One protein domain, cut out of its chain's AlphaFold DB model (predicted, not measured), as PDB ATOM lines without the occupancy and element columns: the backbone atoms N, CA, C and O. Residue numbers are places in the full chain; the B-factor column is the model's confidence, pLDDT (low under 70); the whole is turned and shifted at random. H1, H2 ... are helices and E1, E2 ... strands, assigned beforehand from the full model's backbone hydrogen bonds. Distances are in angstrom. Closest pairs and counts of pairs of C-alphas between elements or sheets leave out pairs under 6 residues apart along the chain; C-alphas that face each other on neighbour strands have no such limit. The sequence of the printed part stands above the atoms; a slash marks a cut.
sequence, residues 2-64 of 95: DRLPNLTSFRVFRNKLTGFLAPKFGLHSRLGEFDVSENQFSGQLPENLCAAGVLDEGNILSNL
ATOM      1  N   ASP A   2     248.242 255.375 233.665       57.94
ATOM      2  CA  ASP A   2     248.824 254.333 234.549       57.94
ATOM      3  C   ASP A   2     248.657 254.640 236.040       57.94
ATOM      4  O   ASP A   2     249.470 254.241 236.872       57.94
ATOM      5  N   ARG A   3     247.615 255.396 236.397       80.00
ATOM      6  CA  ARG A   3     247.360 255.778 237.786       80.00
ATOM      7  C   ARG A   3     245.974 255.313 238.205       80.00
ATOM      8  O   ARG A   3     244.976 255.893 237.795       80.00
ATOM      9  N   LEU A   4     245.943 254.282 239.045       85.81
ATOM     10  CA  LEU A   4     244.732 253.730 239.647       85.81
ATOM     11  C   LEU A   4     244.770 253.982 241.166       85.81
ATOM     12  O   LEU A   4     245.046 253.062 241.937       85.81
ATOM     13  N   PRO A   5     244.557 255.235 241.619       89.38
ATOM     14  CA  PRO A   5     244.818 255.625 243.004       89.38
ATOM     15  C   PRO A   5     243.877 254.967 244.016       89.38
ATOM     16  O   PRO A   5     244.239 254.758 245.170       89.38
ATOM     17  N   ASN A   6     242.683 254.594 243.557       92.94
ATOM     18  CA  ASN A   6     241.642 253.992 244.382       92.94
ATOM     19  C   ASN A   6     241.582 252.465 244.233       92.94
ATOM     20  O   ASN A   6     240.666 251.840 244.756       92.94
ATOM     21  N   LEU A   7     242.518 251.855 243.496       91.44
ATOM     22  CA  LEU A   7     242.549 250.405 243.340       91.44
ATOM     23  C   LEU A   7     243.035 249.762 244.641       91.44
ATOM     24  O   LEU A   7     244.152 250.015 245.091       91.44
ATOM     25  N   THR A   8     242.180 248.932 245.226       91.56
ATOM     26  CA  THR A   8     242.447 248.196 246.470       91.56
ATOM     27  C   THR A   8     242.422 246.683 246.271       91.56
ATOM     28  O   THR A   8     243.094 245.962 247.005       91.56
ATOM     29  N   SER A   9     241.707 246.198 245.254       89.50
ATOM     30  CA  SER A   9     241.622 244.781 244.900       89.50
ATOM     31  C   SER A   9     241.763 244.608 243.393       89.50
ATOM     32  O   SER A   9     241.079 245.277 242.616       89.50
ATOM     33  N   PHE A  10     242.656 243.713 242.980       89.25
ATOM     34  CA  PHE A  10     242.812 243.294 241.592       89.25
ATOM     35  C   PHE A  10     242.812 241.769 241.515       89.25
ATOM     36  O   PHE A  10     243.826 241.120 241.762       89.25
ATOM     37  N   ARG A  11     241.651 241.191 241.193       87.12
ATOM     38  CA  ARG A  11     241.451 239.740 241.104       87.12
ATOM     39  C   ARG A  11     240.883 239.381 239.740       87.12
ATOM     40  O   ARG A  11     239.731 239.677 239.446       87.12
ATOM     41  N   VAL A  12     241.708 238.758 238.908       85.25
ATOM     42  CA  VAL A  12     241.368 238.344 237.535       85.25
ATOM     43  C   VAL A  12     241.711 236.874 237.289       85.25
ATOM     44  O   VAL A  12     241.947 236.460 236.154       85.25
ATOM     45  N   PHE A  13     241.759 236.075 238.355       82.19
ATOM     46  CA  PHE A  13     242.106 234.659 238.301       82.19
ATOM     47  C   PHE A  13     241.174 233.843 237.392       82.19
ATOM     48  O   PHE A  13     240.041 234.248 237.133       82.19
ATOM     49  N   ARG A  14     241.648 232.687 236.908       77.62
ATOM     50  CA  ARG A  14     240.893 231.756 236.034       77.62
ATOM     51  C   ARG A  14     240.421 232.378 234.724       77.62
ATOM     52  O   ARG A  14     239.277 232.213 234.306       77.62
ATOM     53  N   ASN A  15     241.327 233.070 234.052       83.62
ATOM     54  CA  ASN A  15     241.070 233.643 232.741       83.62
ATOM     55  C   ASN A  15     242.144 233.210 231.734       83.62
ATOM     56  O   ASN A  15     243.053 232.436 232.024       83.62
ATOM     57  N   LYS A  16     242.014 233.678 230.492       86.31
ATOM     58  CA  LYS A  16     243.007 233.454 229.431       86.31
ATOM     59  C   LYS A  16     243.810 234.725 229.137       86.31
ATOM     60  O   LYS A  16     244.200 234.940 227.994       86.31
ATOM     61  N   LEU A  17     244.009 235.589 230.137       83.06
ATOM     62  CA  LEU A  17     244.737 236.845 229.958       83.06
ATOM     63  C   LEU A  17     246.221 236.557 229.715       83.06
ATOM     64  O   LEU A  17     246.810 235.695 230.370       83.06
ATOM     65  N   THR A  18     246.805 237.273 228.760       82.81
ATOM     66  CA  THR A  18     248.203 237.155 228.327       82.81
ATOM     67  C   THR A  18     248.925 238.495 228.495       82.81
ATOM     68  O   THR A  18     248.324 239.502 228.871       82.81
ATOM     69  N   GLY A  19     250.230 238.520 228.212       84.88
ATOM     70  CA  GLY A  19     251.063 239.718 228.337       84.88
ATOM     71  C   GLY A  19     251.730 239.819 229.704       84.88
ATOM     72  O   GLY A  19     251.866 238.819 230.404       84.88
ATOM     73  N   PHE A  20     252.164 241.018 230.078       80.31
ATOM     74  CA  PHE A  20     252.882 241.275 231.325       80.31
ATOM     75  C   PHE A  20     252.214 242.402 232.111       80.31
ATOM     76  O   PHE A  20     251.539 243.265 231.551       80.31
ATOM     77  N   LEU A  21     252.429 242.411 233.423       82.69
ATOM     78  CA  LEU A  21     252.004 243.512 234.276       82.69
ATOM     79  C   LEU A  21     253.056 244.620 234.224       82.69
ATOM     80  O   LEU A  21     254.253 244.362 234.337       82.69
ATOM     81  N   ALA A  22     252.616 245.865 234.045       85.81
ATOM     82  CA  ALA A  22     253.531 246.994 233.958       85.81
ATOM     83  C   ALA A  22     254.336 247.153 235.266       85.81
ATOM     84  O   ALA A  22     253.740 247.084 236.340       85.81
ATOM     85  N   PRO A  23     255.645 247.470 235.225       81.94
ATOM     86  CA  PRO A  23     256.469 247.609 236.437       81.94
ATOM     87  C   PRO A  23     255.945 248.635 237.460       81.94
ATOM     88  O   PRO A  23     256.172 248.504 238.661       81.94
ATOM     89  N   LYS A  24     255.215 249.656 236.990       86.56
ATOM     90  CA  LYS A  24     254.594 250.697 237.830       86.56
ATOM     91  C   LYS A  24     253.219 250.304 238.387       86.56
ATOM     92  O   LYS A  24     252.601 251.104 239.086       86.56
ATOM     93  N   PHE A  25     252.713 249.112 238.075       86.50
ATOM     94  CA  PHE A  25     251.444 248.640 238.613       86.50
ATOM     95  C   PHE A  25     251.541 248.516 240.139       86.50
ATOM     96  O   PHE A  25     252.517 247.985 240.662       86.50
ATOM     97  N   GLY A  26     250.548 249.054 240.844       86.19
ATOM     98  CA  GLY A  26     250.541 249.118 242.307       86.19
ATOM     99  C   GLY A  26     251.214 250.357 242.911       86.19
ATOM    100  O   GLY A  26     250.868 250.726 244.026       86.19
ATOM    101  N   LEU A  27     252.056 251.092 242.166       89.75
ATOM    102  CA  LEU A  27     252.827 252.240 242.690       89.75
ATOM    103  C   LEU A  27     251.964 253.334 243.327       89.75
ATOM    104  O   LEU A  27     252.379 254.011 244.262       89.75
ATOM    105  N   HIS A  28     250.765 253.538 242.793       91.12
ATOM    106  CA  HIS A  28     249.837 254.549 243.286       91.12
ATOM    107  C   HIS A  28     248.599 253.944 243.937       91.12
ATOM    108  O   HIS A  28     247.682 254.685 244.258       91.12
ATOM    109  N   SER A  29     248.557 252.627 244.110       90.31
ATOM    110  CA  SER A  29     247.377 251.900 244.561       90.31
ATOM    111  C   SER A  29     247.574 251.410 245.989       90.31
ATOM    112  O   SER A  29     248.643 250.927 246.349       90.31
ATOM    113  N   ARG A  30     246.520 251.470 246.805       91.56
ATOM    114  CA  ARG A  30     246.501 250.839 248.133       91.56
ATOM    115  C   ARG A  30     246.017 249.394 248.012       91.56
ATOM    116  O   ARG A  30     245.018 249.026 248.622       91.56
ATOM    117  N   LEU A  31     246.690 248.615 247.163       88.00
ATOM    118  CA  LEU A  31     246.345 247.217 246.914       88.00
ATOM    119  C   LEU A  31     246.479 246.415 248.209       88.00
ATOM    120  O   LEU A  31     247.551 246.384 248.800       88.00
ATOM    121  N   GLY A  32     245.387 245.788 248.633       85.88
ATOM    122  CA  GLY A  32     245.360 244.782 249.696       85.88
ATOM    123  C   GLY A  32     245.080 243.377 249.166       85.88
ATOM    124  O   GLY A  32     245.441 242.396 249.808       85.88
ATOM    125  N   GLU A  33     244.500 243.267 247.968       84.56
ATOM    126  CA  GLU A  33     244.227 241.989 247.311       84.56
ATOM    127  C   GLU A  33     244.778 241.983 245.887       84.56
ATOM    128  O   GLU A  33     244.511 242.893 245.096       84.56
ATOM    129  N   PHE A  34     245.510 240.927 245.543       84.38
ATOM    130  CA  PHE A  34     246.062 240.744 244.211       84.38
ATOM    131  C   PHE A  34     246.077 239.257 243.842       84.38
ATOM    132  O   PHE A  34     246.772 238.461 244.472       84.38
ATOM    133  N   ASP A  35     245.305 238.888 242.821       80.06
ATOM    134  CA  ASP A  35     245.228 237.515 242.322       80.06
ATOM    135  C   ASP A  35     245.112 237.493 240.796       80.06
ATOM    136  O   ASP A  35     244.067 237.810 240.216       80.06
ATOM    137  N   VAL A  36     246.204 237.107 240.141       80.44
ATOM    138  CA  VAL A  36     246.257 236.884 238.690       80.44
ATOM    139  C   VAL A  36     246.492 235.416 238.342       80.44
ATOM    140  O   VAL A  36     246.864 235.096 237.212       80.44
ATOM    141  N   SER A  37     246.295 234.515 239.307       72.31
ATOM    142  CA  SER A  37     246.537 233.085 239.147       72.31
ATOM    143  C   SER A  37     245.674 232.472 238.037       72.31
ATOM    144  O   SER A  37     244.690 233.051 237.577       72.31
ATOM    145  N   GLU A  38     246.064 231.293 237.548       71.62
ATOM    146  CA  GLU A  38     245.320 230.589 236.490       71.62
ATOM    147  C   GLU A  38     245.070 231.465 235.233       71.62
ATOM    148  O   GLU A  38     243.993 231.432 234.643       71.62
ATOM    149  N   ASN A  39     246.075 232.260 234.839       79.00
ATOM    150  CA  ASN A  39     246.159 233.014 233.580       79.00
ATOM    151  C   ASN A  39     247.435 232.642 232.804       79.00
ATOM    152  O   ASN A  39     248.188 231.751 233.197       79.00
ATOM    153  N   GLN A  40     247.692 233.338 231.698       79.50
ATOM    154  CA  GLN A  40     248.872 233.181 230.843       79.50
ATOM    155  C   GLN A  40     249.774 234.428 230.877       79.50
ATOM    156  O   GLN A  40     250.504 234.702 229.922       79.50
ATOM    157  N   PHE A  41     249.722 235.204 231.966       78.81
ATOM    158  CA  PHE A  41     250.646 236.315 232.177       78.81
ATOM    159  C   PHE A  41     252.096 235.814 232.250       78.81
ATOM    160  O   PHE A  41     252.393 234.764 232.827       78.81
ATOM    161  N   SER A  42     253.003 236.579 231.660       71.19
ATOM    162  CA  SER A  42     254.437 236.323 231.596       71.19
ATOM    163  C   SER A  42     255.226 237.538 232.094       71.19
ATOM    164  O   SER A  42     254.666 238.605 232.346       71.19
ATOM    165  N   GLY A  43     256.535 237.369 232.283       70.69
ATOM    166  CA  GLY A  43     257.394 238.404 232.860       70.69
ATOM    167  C   GLY A  43     257.405 238.411 234.392       70.69
ATOM    168  O   GLY A  43     256.958 237.468 235.043       70.69
ATOM    169  N   GLN A  44     257.988 239.469 234.956       68.75
ATOM    170  CA  GLN A  44     258.169 239.637 236.398       68.75
ATOM    171  C   GLN A  44     256.919 240.232 237.054       68.75
ATOM    172  O   GLN A  44     256.151 240.959 236.421       68.75
ATOM    173  N   LEU A  45     256.742 239.955 238.347       74.19
ATOM    174  CA  LEU A  45     255.775 240.694 239.148       74.19
ATOM    175  C   LEU A  45     256.233 242.159 239.285       74.19
ATOM    176  O   LEU A  45     257.425 242.396 239.486       74.19
ATOM    177  N   PRO A  46     255.319 243.137 239.176       79.62
ATOM    178  CA  PRO A  46     255.644 244.541 239.386       79.62
ATOM    179  C   PRO A  46     256.274 244.778 240.761       79.62
ATOM    180  O   PRO A  46     255.682 244.436 241.782       79.62
ATOM    181  N   GLU A  47     257.435 245.435 240.789       76.00
ATOM    182  CA  GLU A  47     258.161 245.777 242.028       76.00
ATOM    183  C   GLU A  47     257.322 246.646 242.985       76.00
ATOM    184  O   GLU A  47     257.518 246.636 244.195       76.00
ATOM    185  N   ASN A  48     256.338 247.364 242.438       83.81
ATOM    186  CA  ASN A  48     255.495 248.303 243.167       83.81
ATOM    187  C   ASN A  48     254.157 247.711 243.638       83.81
ATOM    188  O   ASN A  48     253.319 248.451 244.153       83.81
ATOM    189  N   LEU A  49     253.941 246.397 243.495       80.12
ATOM    190  CA  LEU A  49     252.716 245.723 243.951       80.12
ATOM    191  C   LEU A  49     252.412 245.981 245.432       80.12
ATOM    192  O   LEU A  49     251.260 246.205 245.796       80.12
ATOM    193  N   CYS A  50     253.457 246.003 246.261       79.62
ATOM    194  CA  CYS A  50     253.369 246.223 247.703       79.62
ATOM    195  C   CYS A  50     253.788 247.640 248.124       79.62
ATOM    196  O   CYS A  50     254.018 247.870 249.307       79.62
ATOM    197  N   ALA A  51     253.879 248.606 247.198       85.50
ATOM    198  CA  ALA A  51     254.402 249.948 247.490       85.50
ATOM    199  C   ALA A  51     253.636 250.680 248.612       85.50
ATOM    200  O   ALA A  51     254.213 251.487 249.336       85.50
ATOM    201  N   ALA A  52     252.345 250.381 248.783       84.69
ATOM    202  CA  ALA A  52     251.519 250.942 249.850       84.69
ATOM    203  C   ALA A  52     251.610 250.189 251.194       84.69
ATOM    204  O   ALA A  52     250.973 250.614 252.156       84.69
ATOM    205  N   GLY A  53     252.332 249.064 251.264       83.12
ATOM    206  CA  GLY A  53     252.492 248.256 252.479       83.12
ATOM    207  C   GLY A  53     251.217 247.560 252.977       83.12
ATOM    208  O   GLY A  53     251.188 247.097 254.111       83.12
ATOM    209  N   VAL A  54     250.153 247.517 252.164       86.31
ATOM    210  CA  VAL A  54     248.869 246.879 252.520       86.31
ATOM    211  C   VAL A  54     248.810 245.421 252.044       86.31
ATOM    212  O   VAL A  54     248.205 244.586 252.709       86.31
ATOM    213  N   LEU A  55     249.437 245.106 250.905       81.81
ATOM    214  CA  LEU A  55     249.499 243.753 250.351       81.81
ATOM    215  C   LEU A  55     250.600 242.938 251.046       81.81
ATOM    216  O   LEU A  55     251.773 243.299 250.959       81.81
ATOM    217  N   ASP A  56     250.211 241.837 251.689       70.56
ATOM    218  CA  ASP A  56     251.111 240.930 252.414       70.56
ATOM    219  C   ASP A  56     251.919 239.996 251.486       70.56
ATOM    220  O   ASP A  56     251.469 239.618 250.400       70.56
ATOM    221  N   GLU A  57     253.100 239.570 251.940       58.22
ATOM    222  CA  GLU A  57     254.025 238.674 251.232       58.22
ATOM    223  C   GLU A  57     253.379 237.312 250.910       58.22
ATOM    224  O   GLU A  57     253.610 236.737 249.840       58.22
ATOM    225  N   GLY A  58     252.470 236.834 251.768       58.59
ATOM    226  CA  GLY A  58     251.673 235.627 251.527       58.59
ATOM    227  C   GLY A  58     250.825 235.685 250.247       58.59
ATOM    228  O   GLY A  58     250.677 234.676 249.554       58.59
ATOM    229  N   ASN A  59     250.346 236.875 249.870       59.81
ATOM    230  CA  ASN A  59     249.626 237.098 248.612       59.81
ATOM    231  C   ASN A  59     250.567 237.202 247.402       59.81
ATOM    232  O   ASN A  59     250.140 237.027 246.267       59.81
ATOM    233  N   ILE A  60     251.863 237.442 247.598       60.72
ATOM    234  CA  ILE A  60     252.854 237.376 246.513       60.72
ATOM    235  C   ILE A  60     253.154 235.908 246.177       60.72
ATOM    236  O   ILE A  60     253.282 235.546 245.006       60.72
ATOM    237  N   LEU A  61     253.183 235.032 247.188       60.03
ATOM    238  CA  LEU A  61     253.416 233.592 247.020       60.03
ATOM    239  C   LEU A  61     252.329 232.887 246.193       60.03
ATOM    240  O   LEU A  61     252.624 231.889 245.527       60.03
ATOM    241  N   SER A  62     251.089 233.390 246.196       57.41
ATOM    242  CA  SER A  62     250.013 232.882 245.325       57.41
ATOM    243  C   SER A  62     250.246 233.208 243.843       57.41
ATOM    244  O   SER A  62     249.709 232.527 242.969       57.41
ATOM    245  N   ASN A  63     251.119 234.176 243.550       58.25
ATOM    246  CA  ASN A  63     251.498 234.589 242.201       58.25
ATOM    247  C   ASN A  63     252.780 233.904 241.687       58.25
ATOM    248  O   ASN A  63     253.256 234.204 240.590       58.25
ATOM    249  N   LEU A  64     253.333 232.941 242.437       65.81
ATOM    250  CA  LEU A  64     254.369 232.039 241.935       65.81
ATOM    251  C   LEU A  64     253.781 231.106 240.867       65.81
ATOM    252  O   LEU A  64     253.145 230.095 241.163       65.81
TER     253      LEU A  64
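Overview. This is residues 2 to 64 of the 95 residues of an uncharacterized protein of Corchorus olitorius (UniProt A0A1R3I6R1). With little regular structure, the chain is wound in two stacked turns, mostly of loop: the short strands E1 and E2 lie side by side, one in each turn, and helix H1 follows the second turn on the E2 side. The printed part has 63 residues, of which 11 are in named elements, in the order E1, E2, H1; the class is mixed and the two-strand sheet parallel. It is compact, with a radius of gyration of the C-alphas of 10.8 A, and rounded, spanning 27 by 25 by 18 A.

Arrangement. E1, residues 9 to 11, and E2, residues 33 to 35, are parallel neighbours at 15 degrees, with N 10 and O 33 2.9 A apart, within hydrogen-bond range. Residues 18 to 19 pair parallel with residues 40 to 41. The closest C-alphas of E2 and H1, residues 57 to 61, are those of Phe 34 and Asn 59, 6.7 A apart. E1 and H1 are apart. In H1 every O i to N i+4 pair is within hydrogen-bond range.

Along the chain. E1 runs 6.3 A from C-alpha 9 at (241.622, 244.781, 244.900), E2 6.8 A, and H1 6.6 A to C-alpha 61 at (253.416, 233.592, 247.020).

Size, cuts and confidence. The C-alphas farthest apart, of Lys 16 and Gly 53, are 29.0 A apart. The printed part has no cut, and both links are long, 21 residues each. Residues 2, 44 and 57 to 64 have pLDDT under 70.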